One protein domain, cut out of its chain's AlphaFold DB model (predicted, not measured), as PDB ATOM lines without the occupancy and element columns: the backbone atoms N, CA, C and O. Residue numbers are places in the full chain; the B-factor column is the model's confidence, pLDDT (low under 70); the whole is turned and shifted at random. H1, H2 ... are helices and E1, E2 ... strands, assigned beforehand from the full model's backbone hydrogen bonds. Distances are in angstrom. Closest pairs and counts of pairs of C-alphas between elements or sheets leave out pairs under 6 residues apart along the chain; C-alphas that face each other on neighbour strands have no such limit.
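What this domain is: This is residues 2 to 25 and 88 to 168 of the 168 residues of an uncharacterized protein of Bacteroidetes bacterium (UniProt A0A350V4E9). A strongly twisted sheet of four strands curls round one helix, H2, and a second long helix, H1, runs side by side with H2 the opposite way, its residues 2 to 10 grazing the sheet at E1. The printed part has 105 residues, with named elements in the order H1, H2, E1, E2, E3, E4. The sheet, in the order E1 E2 E3 E4, is antiparallel throughout and forms a meander, each strand the antiparallel neighbour of the one before; with H2 on one face it makes two layers. The class is mixed, helices and strands, and the whole is compact, with a radius of gyration of the C-alphas of 13.8 A and spans of 41 by 31 by 20 A.

How they stand to each other: H1, residues 2 to 25, touches H2, residues 90 to 109, at a shallow tilt of 3 degrees, opposite ways; their closest C-alphas are those of Lys 6 and Ala 107, 5.9 A apart. The closest C-alphas of H1 and E1, residues 112 to 121, are those of Ser 5 and Ser 114, 4.9 A apart. E1 bends by 79 degrees at residue 115. E1 forms a hairpin with E2, residues 132 to 141, where N 117 and O 139 are 2.9 A apart, within hydrogen-bond range. E2 and E3, residues 147 to 156, form a hairpin with N 136 and O 152 at 2.9 A. E3 and E4, residues 162 to 167, form a hairpin with N 153 and O 166 at 2.8 A. The edge strands E1 and E4 are apart. H2 is on the sheet; its closest C-alpha pair with E4 is Gln 101 and Val 162, 6.4 A. Every O i to N i+4 pair is within range in H2, and 19 of 20 in H1.

Where its parts are: H1 begins at C-alpha 2 (31.426, 60.074, -15.481) and is 34.0 A long; H2 is 28.7 A, E1 20.2 A, E2 27.6 A, E3 26.9 A and E4 14.0 A, ending at C-alpha 167 (39.250, 45.855, 0.501).

The domain as a whole: The C-alphas farthest apart, of Asn 88 and Phe 144, are 43.8 A apart. Residues 26 to 87 are not printed, and C-alphas 25 and 88 are 9.9 A apart across this cut. Of the links that are printed whole, none is long. The model's pLDDT is under 70 at residues 2 to 4, 16 to 25 and 88.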
ATOM      1  N   ARG A   2      30.923  61.393 -15.964       54.50
ATOM      2  CA  ARG A   2      31.426  60.074 -15.481       54.50
ATOM      3  C   ARG A   2      31.733  59.004 -16.551       54.50
ATOM      4  O   ARG A   2      32.511  58.098 -16.290       54.50
ATOM      5  N   ASN A   3      31.114  59.068 -17.733       61.59
ATOM      6  CA  ASN A   3      31.264  58.013 -18.747       61.59
ATOM      7  C   ASN A   3      32.615  58.095 -19.491       61.59
ATOM      8  O   ASN A   3      33.216  57.076 -19.819       61.59
ATOM      9  N   THR A   4      33.129  59.311 -19.704       69.19
ATOM     10  CA  THR A   4      34.385  59.533 -20.436       69.19
ATOM     11  C   THR A   4      35.593  59.035 -19.648       69.19
ATOM     12  O   THR A   4      36.430  58.341 -20.213       69.19
ATOM     13  N   SER A   5      35.646  59.306 -18.341       77.38
ATOM     14  CA  SER A   5      36.748  58.857 -17.483       77.38
ATOM     15  C   SER A   5      36.817  57.339 -17.368       77.38
ATOM     16  O   SER A   5      37.887  56.753 -17.502       77.38
ATOM     17  N   LYS A   6      35.666  56.679 -17.189       80.69
ATOM     18  CA  LYS A   6      35.593  55.216 -17.168       80.69
ATOM     19  C   LYS A   6      36.051  54.613 -18.496       80.69
ATOM     20  O   LYS A   6      36.795  53.639 -18.492       80.69
ATOM     21  N   LYS A   7      35.640  55.200 -19.626       83.88
ATOM     22  CA  LYS A   7      36.090  54.766 -20.954       83.88
ATOM     23  C   LYS A   7      37.608  54.895 -21.101       83.88
ATOM     24  O   LYS A   7      38.239  53.930 -21.502       83.88
ATOM     25  N   GLN A   8      38.180  56.039 -20.730       81.25
ATOM     26  CA  GLN A   8      39.628  56.279 -20.797       81.25
ATOM     27  C   GLN A   8      40.417  55.308 -19.915       81.25
ATOM     28  O   GLN A   8      41.427  54.765 -20.346       81.25
ATOM     29  N   PHE A   9      39.933  55.035 -18.703       83.06
ATOM     30  CA  PHE A   9      40.541  54.047 -17.816       83.06
ATOM     31  C   PHE A   9      40.507  52.632 -18.418       83.06
ATOM     32  O   PHE A   9      41.508  51.918 -18.400       83.06
ATOM     33  N   LEU A  10      39.366  52.224 -18.981       84.25
ATOM     34  CA  LEU A  10      39.234  50.923 -19.643       84.25
ATOM     35  C   LEU A  10      40.105  50.827 -20.898       84.25
ATOM     36  O   LEU A  10      40.653  49.766 -21.176       84.25
ATOM     37  N   GLU A  11      40.240  51.919 -21.642       83.62
ATOM     38  CA  GLU A  11      41.113  52.013 -22.809       83.62
ATOM     39  C   GLU A  11      42.584  51.903 -22.408       83.62
ATOM     40  O   GLU A  11      43.305  51.117 -23.011       83.62
ATOM     41  N   TYR A  12      42.999  52.581 -21.335       78.50
ATOM     42  CA  TYR A  12      44.326  52.429 -20.737       78.50
ATOM     43  C   TYR A  12      44.594  50.979 -20.314       78.50
ATOM     44  O   TYR A  12      45.610  50.405 -20.701       78.50
ATOM     45  N   ALA A  13      43.660  50.363 -19.579       77.31
ATOM     46  CA  ALA A  13      43.769  48.965 -19.170       77.31
ATOM     47  C   ALA A  13      43.870  48.040 -20.393       77.31
ATOM     48  O   ALA A  13      44.699  47.139 -20.439       77.31
ATOM     49  N   ASN A  14      43.044  48.265 -21.414       79.00
ATOM     50  CA  ASN A  14      43.083  47.460 -22.622       79.00
ATOM     51  C   ASN A  14      44.405  47.651 -23.371       79.00
ATOM     52  O   ASN A  14      45.022  46.659 -23.722       79.00
ATOM     53  N   TYR A  15      44.867  48.885 -23.560       75.00
ATOM     54  CA  TYR A  15      46.113  49.204 -24.249       75.00
ATOM     55  C   TYR A  15      47.324  48.546 -23.582       75.00
ATOM     56  O   TYR A  15      48.052  47.818 -24.249       75.00
ATOM     57  N   TYR A  16      47.503  48.735 -22.270       68.50
ATOM     58  CA  TYR A  16      48.673  48.223 -21.552       68.50
ATOM     59  C   TYR A  16      48.773  46.692 -21.604       68.50
ATOM     60  O   TYR A  16      49.847  46.162 -21.868       68.50
ATOM     61  N   TYR A  17      47.662  45.972 -21.408       67.00
ATOM     62  CA  TYR A  17      47.701  44.504 -21.346       67.00
ATOM     63  C   TYR A  17      47.477  43.816 -22.691       67.00
ATOM     64  O   TYR A  17      47.926  42.688 -22.862       67.00
ATOM     65  N   VAL A  18      46.793  44.450 -23.651       61.66
ATOM     66  CA  VAL A  18      46.723  43.926 -25.025       61.66
ATOM     67  C   VAL A  18      48.074  44.070 -25.702       61.66
ATOM     68  O   VAL A  18      48.472  43.132 -26.370       61.66
ATOM     69  N   HIS A  19      48.822  45.158 -25.481       58.84
ATOM     70  CA  HIS A  19      50.182  45.248 -26.015       58.84
ATOM     71  C   HIS A  19      51.100  44.160 -25.469       58.84
ATOM     72  O   HIS A  19      51.863  43.603 -26.248       58.84
ATOM     73  N   ASP A  20      50.993  43.824 -24.182       60.69
ATOM     74  CA  ASP A  20      51.695  42.670 -23.613       60.69
ATOM     75  C   ASP A  20      51.244  41.380 -24.329       60.69
ATOM     76  O   ASP A  20      52.052  40.685 -24.930       60.69
ATOM     77  N   ILE A  21      49.934  41.094 -24.376       58.44
ATOM     78  CA  ILE A  21      49.377  39.869 -24.989       58.44
ATOM     79  C   ILE A  21      49.706  39.733 -26.486       58.44
ATOM     80  O   ILE A  21      50.067  38.645 -26.926       58.44
ATOM     81  N   ASP A  22      49.574  40.800 -27.273       58.78
ATOM     82  CA  ASP A  22      49.851  40.809 -28.710       58.78
ATOM     83  C   ASP A  22      51.352  40.753 -28.978       58.78
ATOM     84  O   ASP A  22      51.767  40.079 -29.917       58.78
ATOM     85  N   TYR A  23      52.179  41.384 -28.137       56.16
ATOM     86  CA  TYR A  23      53.621  41.168 -28.159       56.16
ATOM     87  C   TYR A  23      53.934  39.682 -27.960       56.16
ATOM     88  O   TYR A  23      54.661  39.113 -28.779       56.16
ATOM     89  N   TYR A  24      53.308  39.025 -26.973       54.22
ATOM     90  CA  TYR A  24      53.501  37.592 -26.758       54.22
ATOM     91  C   TYR A  24      52.989  36.748 -27.930       54.22
ATOM     92  O   TYR A  24      53.667  35.830 -28.377       54.22
ATOM     93  N   LYS A  25      51.813  37.068 -28.475       50.75
ATOM     94  CA  LYS A  25      51.226  36.320 -29.589       50.75
ATOM     95  C   LYS A  25      52.055  36.462 -30.865       50.75
ATOM     96  O   LYS A  25      52.319  35.469 -31.523       50.75
ATOM     97  N   ASN A  88      57.595  32.297 -21.581       59.06
ATOM     98  CA  ASN A  88      56.591  31.924 -22.568       59.06
ATOM     99  C   ASN A  88      55.660  30.921 -21.897       59.06
ATOM    100  O   ASN A  88      55.504  29.790 -22.360       59.06
ATOM    101  N   SER A  89      55.145  31.283 -20.723       70.88
ATOM    102  CA  SER A  89      54.374  30.365 -19.905       70.88
ATOM    103  C   SER A  89      52.915  30.797 -19.854       70.88
ATOM    104  O   SER A  89      52.586  31.975 -19.750       70.88
ATOM    105  N   GLU A  90      52.020  29.814 -19.870       79.06
ATOM    106  CA  GLU A  90      50.589  29.972 -19.580       79.06
ATOM    107  C   GLU A  90      50.333  30.829 -18.318       79.06
ATOM    108  O   GLU A  90      49.299  31.488 -18.194       79.06
ATOM    109  N   ALA A  91      51.287  30.863 -17.380       79.94
ATOM    110  CA  ALA A  91      51.216  31.699 -16.189       79.94
ATOM    111  C   ALA A  91      51.265  33.203 -16.508       79.94
ATOM    112  O   ALA A  91      50.511  33.961 -15.900       79.94
ATOM    113  N   ASP A  92      52.076  33.639 -17.474       81.12
ATOM    114  CA  ASP A  92      52.204  35.054 -17.851       81.12
ATOM    115  C   ASP A  92      50.943  35.546 -18.561       81.12
ATOM    116  O   ASP A  92      50.400  36.602 -18.223       81.12
ATOM    117  N   TYR A  93      50.404  34.727 -19.471       83.12
ATOM    118  CA  TYR A  93      49.118  34.990 -20.118       83.12
ATOM    119  C   TYR A  93      47.990  35.133 -19.086       83.12
ATOM    120  O   TYR A  93      47.235  36.113 -19.103       83.12
ATOM    121  N   ASN A  94      47.892  34.183 -18.153       88.25
ATOM    122  CA  ASN A  94      46.873  34.209 -17.110       88.25
ATOM    123  C   ASN A  94      47.037  35.394 -16.156       88.25
ATOM    124  O   ASN A  94      46.039  36.006 -15.781       88.25
ATOM    125  N   ASN A  95      48.271  35.771 -15.816       88.69
ATOM    126  CA  ASN A  95      48.562  36.942 -14.994       88.69
ATOM    127  C   ASN A  95      48.078  38.234 -15.678       88.69
ATOM    128  O   ASN A  95      47.312  39.005 -15.092       88.69
ATOM    129  N   SER A  96      48.424  38.429 -16.953       86.94
ATOM    130  CA  SER A  96      47.975  39.583 -17.743       86.94
ATOM    131  C   SER A  96      46.451  39.630 -17.887       86.94
ATOM    132  O   SER A  96      45.829  40.683 -17.709       86.94
ATOM    133  N   LYS A  97      45.814  38.479 -18.134       89.12
ATOM    134  CA  LYS A  97      44.351  38.367 -18.212       89.12
ATOM    135  C   LYS A  97      43.676  38.691 -16.874       89.12
ATOM    136  O   LYS A  97      42.699  39.442 -16.860       89.12
ATOM    137  N   ALA A  98      44.206  38.177 -15.764       92.81
ATOM    138  CA  ALA A  98      43.693  38.420 -14.418       92.81
ATOM    139  C   ALA A  98      43.762  39.906 -14.046       92.81
ATOM    140  O   ALA A  98      42.754  40.487 -13.638       92.81
ATOM    141  N   LYS A  99      44.914  40.556 -14.265       93.38
ATOM    142  CA  LYS A  99      45.095  41.998 -14.020       93.38
ATOM    143  C   LYS A  99      44.097  42.840 -14.807       93.38
ATOM    144  O   LYS A  99      43.456  43.729 -14.243       93.38
ATOM    145  N   LYS A 100      43.892  42.517 -16.090       91.00
ATOM    146  CA  LYS A 100      42.891  43.183 -16.933       91.00
ATOM    147  C   LYS A 100      41.482  43.066 -16.347       91.00
ATOM    148  O   LYS A 100      40.778  44.070 -16.263       91.00
ATOM    149  N   GLN A 101      41.073  41.871 -15.922       92.62
ATOM    150  CA  GLN A 101      39.746  41.656 -15.331       92.62
ATOM    151  C   GLN A 101      39.577  42.389 -13.994       92.62
ATOM    152  O   GLN A 101      38.543  43.016 -13.764       92.62
ATOM    153  N   CYS A 102      40.617  42.417 -13.157       94.56
ATOM    154  CA  CYS A 102      40.620  43.197 -11.916       94.56
ATOM    155  C   CYS A 102      40.470  44.698 -12.189       94.56
ATOM    156  O   CYS A 102      39.680  45.377 -11.534       94.56
ATOM    157  N   MET A 103      41.152  45.229 -13.207       92.38
ATOM    158  CA  MET A 103      40.980  46.630 -13.594       92.38
ATOM    159  C   MET A 103      39.573  46.912 -14.120       92.38
ATOM    160  O   MET A 103      38.974  47.901 -13.713       92.38
ATOM    161  N   ILE A 104      38.992  46.040 -14.949       92.00
ATOM    162  CA  ILE A 104      37.595  46.191 -15.404       92.00
ATOM    163  C   ILE A 104      36.639  46.281 -14.206       92.00
ATOM    164  O   ILE A 104      35.748  47.138 -14.192       92.00
ATOM    165  N   TYR A 105      36.854  45.454 -13.181       93.94
ATOM    166  CA  TYR A 105      36.099  45.516 -11.932       93.94
ATOM    167  C   TYR A 105      36.288  46.861 -11.207       93.94
ATOM    168  O   TYR A 105      35.311  47.499 -10.801       93.94
ATOM    169  N   LEU A 106      37.528  47.343 -11.082       93.69
ATOM    170  CA  LEU A 106      37.831  48.640 -10.461       93.69
ATOM    171  C   LEU A 106      37.199  49.811 -11.219       93.69
ATOM    172  O   LEU A 106      36.595  50.688 -10.606       93.69
ATOM    173  N   ALA A 107      37.212  49.791 -12.552       90.88
ATOM    174  CA  ALA A 107      36.546  50.802 -13.379       90.88
ATOM    175  C   ALA A 107      35.057  50.959 -13.041       90.88
ATOM    176  O   ALA A 107      34.463  52.018 -13.255       90.88
ATOM    177  N   ALA A 108      34.418  49.863 -12.624       90.44
ATOM    178  CA  ALA A 108      33.004  49.827 -12.296       90.44
ATOM    179  C   ALA A 108      32.709  50.208 -10.842       90.44
ATOM    180  O   ALA A 108      31.619  50.716 -10.586       90.44
ATOM    181  N   SER A 109      33.653  49.981  -9.927       91.06
ATOM    182  CA  SER A 109      33.468  50.172  -8.484       91.06
ATOM    183  C   SER A 109      34.028  51.496  -7.953       91.06
ATOM    184  O   SER A 109      33.496  52.026  -6.977       91.06
ATOM    185  N   LEU A 110      35.058  52.070  -8.584       91.25
ATOM    186  CA  LEU A 110      35.663  53.325  -8.134       91.25
ATOM    187  C   LEU A 110      34.730  54.528  -8.327       91.25
ATOM    188  O   LEU A 110      34.050  54.666  -9.344       91.25
ATOM    189  N   ASN A 111      34.764  55.452  -7.359       92.06
ATOM    190  CA  ASN A 111      33.999  56.704  -7.415       92.06
ATOM    191  C   ASN A 111      34.483  57.619  -8.552       92.06
ATOM    192  O   ASN A 111      33.670  58.217  -9.259       92.06
ATOM    193  N   ASP A 112      35.803  57.707  -8.728       91.00
ATOM    194  CA  ASP A 112      36.455  58.451  -9.803       91.00
ATOM    195  C   ASP A 112      37.517  57.569 -10.491       91.00
ATOM    196  O   ASP A 112      38.693  57.608 -10.120       91.00
ATOM    197  N   PRO A 113      37.129  56.773 -11.506       90.69
ATOM    198  CA  PRO A 113      38.060  55.914 -12.237       90.69
ATOM    199  C   PRO A 113      39.201  56.669 -12.932       90.69
ATOM    200  O   PRO A 113      40.270  56.102 -13.116       90.69
ATOM    201  N   SER A 114      39.012  57.945 -13.302       89.06
ATOM    202  CA  SER A 114      40.086  58.752 -13.915       89.06
ATOM    203  C   SER A 114      41.206  59.103 -12.948       89.06
ATOM    204  O   SER A 114      42.295  59.452 -13.386       89.06
ATOM    205  N   SER A 115      40.940  59.036 -11.646       89.69
ATOM    206  CA  SER A 115      41.939  59.295 -10.609       89.69
ATOM    207  C   SER A 115      42.714  58.052 -10.176       89.69
ATOM    208  O   SER A 115      43.488  58.128  -9.225       89.69
ATOM    209  N   TYR A 116      42.463  56.907 -10.818       93.00
ATOM    210  CA  TYR A 116      43.176  55.679 -10.517       93.00
ATOM    211  C   TYR A 116      44.655  55.800 -10.887       93.00
ATOM    212  O   TYR A 116      44.998  56.169 -12.009       93.00
ATOM    213  N   GLU A 117      45.513  55.368  -9.970       89.44
ATOM    214  CA  GLU A 117      46.945  55.206 -10.189       89.44
ATOM    215  C   GLU A 117      47.388  53.843  -9.632       89.44
ATOM    216  O   GLU A 117      47.225  53.599  -8.429       89.44
ATOM    217  N   PRO A 118      47.944  52.939 -10.460       91.25
ATOM    218  CA  PRO A 118      48.433  51.654  -9.975       91.25
ATOM    219  C   PRO A 118      49.700  51.862  -9.134       91.25
ATOM    220  O   PRO A 118      50.576  52.636  -9.513       91.25
ATOM    221  N   ILE A 119      49.826  51.141  -8.017       91.94
ATOM    222  CA  ILE A 119      51.053  51.136  -7.203       91.94
ATOM    223  C   ILE A 119      51.776  49.804  -7.343       91.94
ATOM    224  O   ILE A 119      52.949  49.772  -7.702       91.94
ATOM    225  N   SER A 120      51.096  48.699  -7.044       92.81
ATOM    226  CA  SER A 120      51.719  47.377  -7.081       92.81
ATOM    227  C   SER A 120      50.693  46.269  -7.254       92.81
ATOM    228  O   SER A 120      49.536  46.398  -6.854       92.81
ATOM    229  N   TRP A 121      51.142  45.155  -7.814       93.69
ATOM    230  CA  TRP A 121      50.381  43.917  -7.937       93.69
ATOM    231  C   TRP A 121      51.142  42.807  -7.220       93.69
ATOM    232  O   TRP A 121      52.370  42.776  -7.297       93.69
ATOM    233  N   SER A 122      50.432  41.912  -6.536       92.75
ATOM    234  CA  SER A 122      51.014  40.642  -6.104       92.75
ATOM    235  C   SER A 122      51.140  39.678  -7.282       92.75
ATOM    236  O   SER A 122      50.596  39.911  -8.367       92.75
ATOM    237  N   ASP A 123      51.810  38.558  -7.040       90.38
ATOM    238  CA  ASP A 123      51.754  37.419  -7.946       90.38
ATOM    239  C   ASP A 123      50.366  36.770  -7.918       90.38
ATOM    240  O   ASP A 123      49.659  36.800  -6.902       90.38
ATOM    241  N   LEU A 124      49.985  36.182  -9.053       92.75
ATOM    242  CA  LEU A 124      48.755  35.412  -9.185       92.75
ATOM    243  C   LEU A 124      48.940  34.063  -8.481       92.75
ATOM    244  O   LEU A 124      49.704  33.214  -8.941       92.75
ATOM    245  N   THR A 125      48.231  33.859  -7.375       94.94
ATOM    246  CA  THR A 125      48.406  32.678  -6.522       94.94
ATOM    247  C   THR A 125      47.207  31.754  -6.647       94.94
ATOM    248  O   THR A 125      46.069  32.197  -6.556       94.94
ATOM    249  N   LYS A 126      47.429  30.455  -6.856       94.88
ATOM    250  CA  LYS A 126      46.341  29.473  -6.912       94.88
ATOM    251  C   LYS A 126      45.924  29.070  -5.498       94.88
ATOM    252  O   LYS A 126      46.773  28.709  -4.689       94.88
ATOM    253  N   THR A 127      44.627  29.084  -5.220       93.00
ATOM    254  CA  THR A 127      44.066  28.646  -3.938       93.00
ATOM    255  C   THR A 127      43.844  27.135  -3.917       93.00
ATOM    256  O   THR A 127      43.766  26.486  -4.966       93.00
ATOM    257  N   GLU A 128      43.670  26.563  -2.724       88.31
ATOM    258  CA  GLU A 128      43.383  25.130  -2.548       88.31
ATOM    259  C   GLU A 128      42.112  24.684  -3.299       88.31
ATOM    260  O   GLU A 128      42.045  23.573  -3.818       88.31
ATOM    261  N   GLY A 129      41.130  25.582  -3.448       86.56
ATOM    262  CA  GLY A 129      39.891  25.345  -4.201       86.56
ATOM    263  C   GLY A 129      40.035  25.425  -5.728       86.56
ATOM    264  O   GLY A 129      39.051  25.258  -6.451       86.56
ATOM    265  N   GLY A 130      41.236  25.699  -6.247       88.19
ATOM    266  CA  GLY A 130      41.500  25.836  -7.680       88.19
ATOM    267  C   GLY A 130      41.049  27.165  -8.292       88.19
ATOM    268  O   GLY A 130      41.007  27.263  -9.520       88.19
ATOM    269  N   ASN A 131      40.726  28.150  -7.453       95.50
ATOM    270  CA  ASN A 131      40.572  29.554  -7.834       95.50
ATOM    271  C   ASN A 131      41.933  30.261  -7.755       95.50
ATOM    272  O   ASN A 131      42.937  29.644  -7.398       95.50
ATOM    273  N   TYR A 132      41.968  31.543  -8.092       97.12
ATOM    274  CA  TYR A 132      43.180  32.352  -8.050       97.12
ATOM    275  C   TYR A 132      42.971  33.605  -7.210       97.12
ATOM    276  O   TYR A 132      41.888  34.174  -7.209       97.12
ATOM    277  N   GLU A 133      44.012  34.039  -6.518       96.75
ATOM    278  CA  GLU A 133      44.042  35.256  -5.718       96.75
ATOM    279  C   GLU A 133      45.083  36.225  -6.267       96.75
ATOM    280  O   GLU A 133      46.167  35.829  -6.707       96.75
ATOM    281  N   LEU A 134      44.727  37.507  -6.253       96.00
ATOM    282  CA  LEU A 134      45.570  38.603  -6.706       96.00
ATOM    283  C   LEU A 134      45.296  39.833  -5.843       96.00
ATOM    284  O   LEU A 134      44.156  40.274  -5.729       96.00
ATOM    285  N   ILE A 135      46.336  40.414  -5.261       96.56
ATOM    286  CA  ILE A 135      46.242  41.636  -4.468       96.56
ATOM    287  C   ILE A 135      46.720  42.804  -5.319       96.56
ATOM    288  O   ILE A 135      47.766  42.734  -5.972       96.56
ATOM    289  N   HIS A 136      45.964  43.894  -5.294       95.75
ATOM    290  CA  HIS A 136      46.317  45.112  -5.996       95.75
ATOM    291  C   HIS A 136      46.242  46.333  -5.094       95.75
ATOM    292  O   HIS A 136      45.188  46.667  -4.553       95.75
ATOM    293  N   ARG A 137      47.361  47.055  -5.029       95.50
ATOM    294  CA  ARG A 137      47.459  48.351  -4.376       95.50
ATOM    295  C   ARG A 137      47.417  49.467  -5.405       95.50
ATOM    296  O   ARG A 137      48.170  49.445  -6.383       95.50
ATOM    297  N   TYR A 138      46.593  50.471  -5.143       94.56
ATOM    298  CA  TYR A 138      46.398  51.627  -6.014       94.56
ATOM    299  C   TYR A 138      46.035  52.876  -5.213       94.56
ATOM    300  O   TYR A 138      45.753  52.818  -4.018       94.56
ATOM    301  N   ARG A 139      46.034  54.029  -5.877       94.19
ATOM    302  CA  ARG A 139      45.401  55.255  -5.382       94.19
ATOM    303  C   ARG A 139      44.188  55.577  -6.226       94.19
ATOM    304  O   ARG A 139      44.205  55.353  -7.429       94.19
ATOM    305  N   ALA A 140      43.144  56.093  -5.597       94.25
ATOM    306  CA  ALA A 140      41.983  56.640  -6.287       94.25
ATOM    307  C   ALA A 140      41.278  57.656  -5.385       94.25
ATOM    308  O   ALA A 140      41.385  57.606  -4.158       94.25
ATOM    309  N   LYS A 141      40.549  58.600  -5.976       93.81
ATOM    310  CA  LYS A 141      39.735  59.546  -5.218       93.81
ATOM    311  C   LYS A 141      38.488  58.862  -4.674       93.81
ATOM    312  O   LYS A 141      37.768  58.154  -5.382       93.81
ATOM    313  N   ASN A 142      38.207  59.114  -3.400       93.00
ATOM    314  CA  ASN A 142      36.964  58.696  -2.765       93.00
ATOM    315  C   ASN A 142      35.789  59.608  -3.174       93.00
ATOM    316  O   ASN A 142      35.948  60.578  -3.916       93.00
ATOM    317  N   LYS A 143      34.590  59.330  -2.648       92.44
ATOM    318  CA  LYS A 143      33.378  60.128  -2.917       92.44
ATOM    319  C   LYS A 143      33.479  61.613  -2.529       92.44
ATOM    320  O   LYS A 143      32.669  62.407  -2.990       92.44
ATOM    321  N   PHE A 144      34.443  61.977  -1.683       94.19
ATOM    322  CA  PHE A 144      34.706  63.350  -1.249       94.19
ATOM    323  C   PHE A 144      35.828  64.025  -2.059       94.19
ATOM    324  O   PHE A 144      36.204  65.152  -1.761       94.19
ATOM    325  N   GLY A 145      36.375  63.347  -3.075       92.25
ATOM    326  CA  GLY A 145      37.434  63.871  -3.939       92.25
ATOM    327  C   GLY A 145      38.847  63.776  -3.359       92.25
ATOM    328  O   GLY A 145      39.795  64.183  -4.031       92.25
ATOM    329  N   ALA A 146      39.014  63.223  -2.153       95.06
ATOM    330  CA  ALA A 146      40.325  63.005  -1.552       95.06
ATOM    331  C   ALA A 146      40.985  61.758  -2.152       95.06
ATOM    332  O   ALA A 146      40.345  60.708  -2.231       95.06
ATOM    333  N   LEU A 147      42.256  61.871  -2.552       94.44
ATOM    334  CA  LEU A 147      43.052  60.746  -3.040       94.44
ATOM    335  C   LEU A 147      43.412  59.835  -1.860       94.44
ATOM    336  O   LEU A 147      44.098  60.266  -0.935       94.44
ATOM    337  N   ILE A 148      42.938  58.593  -1.894       95.56
ATOM    338  CA  ILE A 148      43.175  57.589  -0.854       95.56
ATOM    339  C   ILE A 148      43.911  56.382  -1.428       95.56
ATOM    340  O   ILE A 148      43.860  56.126  -2.632       95.56
ATOM    341  N   LEU A 149      44.601  55.653  -0.555       95.50
ATOM    342  CA  LEU A 149      45.196  54.362  -0.877       95.50
ATOM    343  C   LEU A 149      44.112  53.280  -0.799       95.50
ATOM    344  O   LEU A 149      43.405  53.221   0.202       95.50
ATOM    345  N   GLY A 150      44.008  52.451  -1.833       93.50
ATOM    346  CA  GLY A 150      43.210  51.230  -1.841       93.50
ATOM    347  C   GLY A 150      44.119  50.006  -1.918       93.50
ATOM    348  O   GLY A 150      45.119  50.016  -2.643       93.50
ATOM    349  N   ASP A 151      43.775  48.967  -1.167       96.00
ATOM    350  CA  ASP A 151      44.416  47.654  -1.215       96.00
ATOM    351  C   ASP A 151      43.308  46.606  -1.359       96.00
ATOM    352  O   ASP A 151      42.518  46.398  -0.438       96.00
ATOM    353  N   THR A 152      43.183  46.021  -2.550       97.12
ATOM    354  CA  THR A 152      42.061  45.141  -2.895       97.12
ATOM    355  C   THR A 152      42.561  43.747  -3.224       97.12
ATOM    356  O   THR A 152      43.373  43.551  -4.129       97.12
ATOM    357  N   GLU A 153      42.026  42.769  -2.508       97.62
ATOM    358  CA  GLU A 153      42.213  41.344  -2.739       97.62
ATOM    359  C   GLU A 153      41.111  40.832  -3.670       97.62
ATOM    360  O   GLU A 153      39.921  40.910  -3.356       97.62
ATOM    361  N   PHE A 154      41.509  40.327  -4.833       97.75
ATOM    362  CA  PHE A 154      40.629  39.755  -5.843       97.75
ATOM    363  C   PHE A 154      40.682  38.236  -5.796       97.75
ATOM    364  O   PHE A 154      41.762  37.652  -5.820       97.75
ATOM    365  N   LEU A 155      39.508  37.608  -5.826       97.44
ATOM    366  CA  LEU A 155      39.353  36.180  -6.070       97.44
ATOM    367  C   LEU A 155      38.853  35.979  -7.501       97.44
ATOM    368  O   LEU A 155      37.799  36.497  -7.877       97.44
ATOM    369  N   LEU A 156      39.590  35.204  -8.288       97.62
ATOM    370  CA  LEU A 156      39.302  34.906  -9.682       97.62
ATOM    371  C   LEU A 156      39.002  33.420  -9.885       97.62
ATOM    372  O   LEU A 156      39.550  32.550  -9.207       97.62
ATOM    373  N   ASN A 157      38.138  33.119 -10.851       96.12
ATOM    374  CA  ASN A 157      37.864  31.747 -11.261       96.12
ATOM    375  C   ASN A 157      38.976  31.201 -12.178       96.12
ATOM    376  O   ASN A 157      39.930  31.891 -12.538       96.12
ATOM    377  N   LYS A 158      38.823  29.949 -12.615       93.44
ATOM    378  CA  LYS A 158      39.762  29.279 -13.533       93.44
ATOM    379  C   LYS A 158      39.924  29.975 -14.887       93.44
ATOM    380  O   LYS A 158      40.943  29.784 -15.537       93.44
ATOM    381  N   ASN A 159      38.948  30.784 -15.292       92.19
ATOM    382  CA  ASN A 159      38.975  31.547 -16.536       92.19
ATOM    383  C   ASN A 159      39.618  32.935 -16.364       92.19
ATOM    384  O   ASN A 159      39.650  33.699 -17.333       92.19
ATOM    385  N   MET A 160      40.146  33.245 -15.172       94.31
ATOM    386  CA  MET A 160      40.680  34.550 -14.764       94.31
ATOM    387  C   MET A 160      39.627  35.657 -14.681       94.31
ATOM    388  O   MET A 160      39.943  36.829 -14.858       94.31
ATOM    389  N   GLU A 161      38.369  35.308 -14.419       94.56
ATOM    390  CA  GLU A 161      37.284  36.270 -14.214       94.56
ATOM    391  C   GLU A 161      37.102  36.534 -12.719       94.56
ATOM    392  O   GLU A 161      37.146  35.605 -11.912       94.56
ATOM    393  N   VAL A 162      36.882  37.796 -12.344       96.69
ATOM    394  CA  VAL A 162      36.702  38.201 -10.943       96.69
ATOM    395  C   VAL A 162      35.376  37.655 -10.403       96.69
ATOM    396  O   VAL A 162      34.312  37.974 -10.927       96.69
ATOM    397  N   ILE A 163      35.444  36.866  -9.331       96.50
ATOM    398  CA  ILE A 163      34.287  36.344  -8.586       96.50
ATOM    399  C   ILE A 163      33.944  37.280  -7.427       96.50
ATOM    400  O   ILE A 163      32.778  37.578  -7.176       96.50
ATOM    401  N   SER A 164      34.965  37.738  -6.702       96.00
ATOM    402  CA  SER A 164      34.804  38.657  -5.580       96.00
ATOM    403  C   SER A 164      36.028  39.553  -5.419       96.00
ATOM    404  O   SER A 164      37.122  39.240  -5.891       96.00
ATOM    405  N   ALA A 165      35.817  40.690  -4.764       96.38
ATOM    406  CA  ALA A 165      36.862  41.629  -4.393       96.38
ATOM    407  C   ALA A 165      36.611  42.103  -2.958       96.38
ATOM    408  O   ALA A 165      35.463  42.359  -2.583       96.38
ATOM    409  N   ARG A 166      37.672  42.199  -2.159       95.75
ATOM    410  CA  ARG A 166      37.628  42.651  -0.768       95.75
ATOM    411  C   ARG A 166      38.701  43.705  -0.541       95.75
ATOM    412  O   ARG A 166      39.862  43.473  -0.857       95.75
ATOM    413  N   GLU A 167      38.310  44.837   0.026       91.81
ATOM    414  CA  GLU A 167      39.250  45.855   0.501       91.81
ATOM    415  C   GLU A 167      39.885  45.383   1.822       91.81
ATOM    416  O   GLU A 167      39.174  44.860   2.689       91.81
ATOM    417  N   LYS A 168      41.213  45.489   1.929       78.81
ATOM    418  CA  LYS A 168      42.011  45.062   3.086       78.81
ATOM    419  C   LYS A 168      42.206  46.165   4.120       78.81
ATOM    420  O   LYS A 168      42.309  47.347   3.727       78.81
TER     421      LYS A 168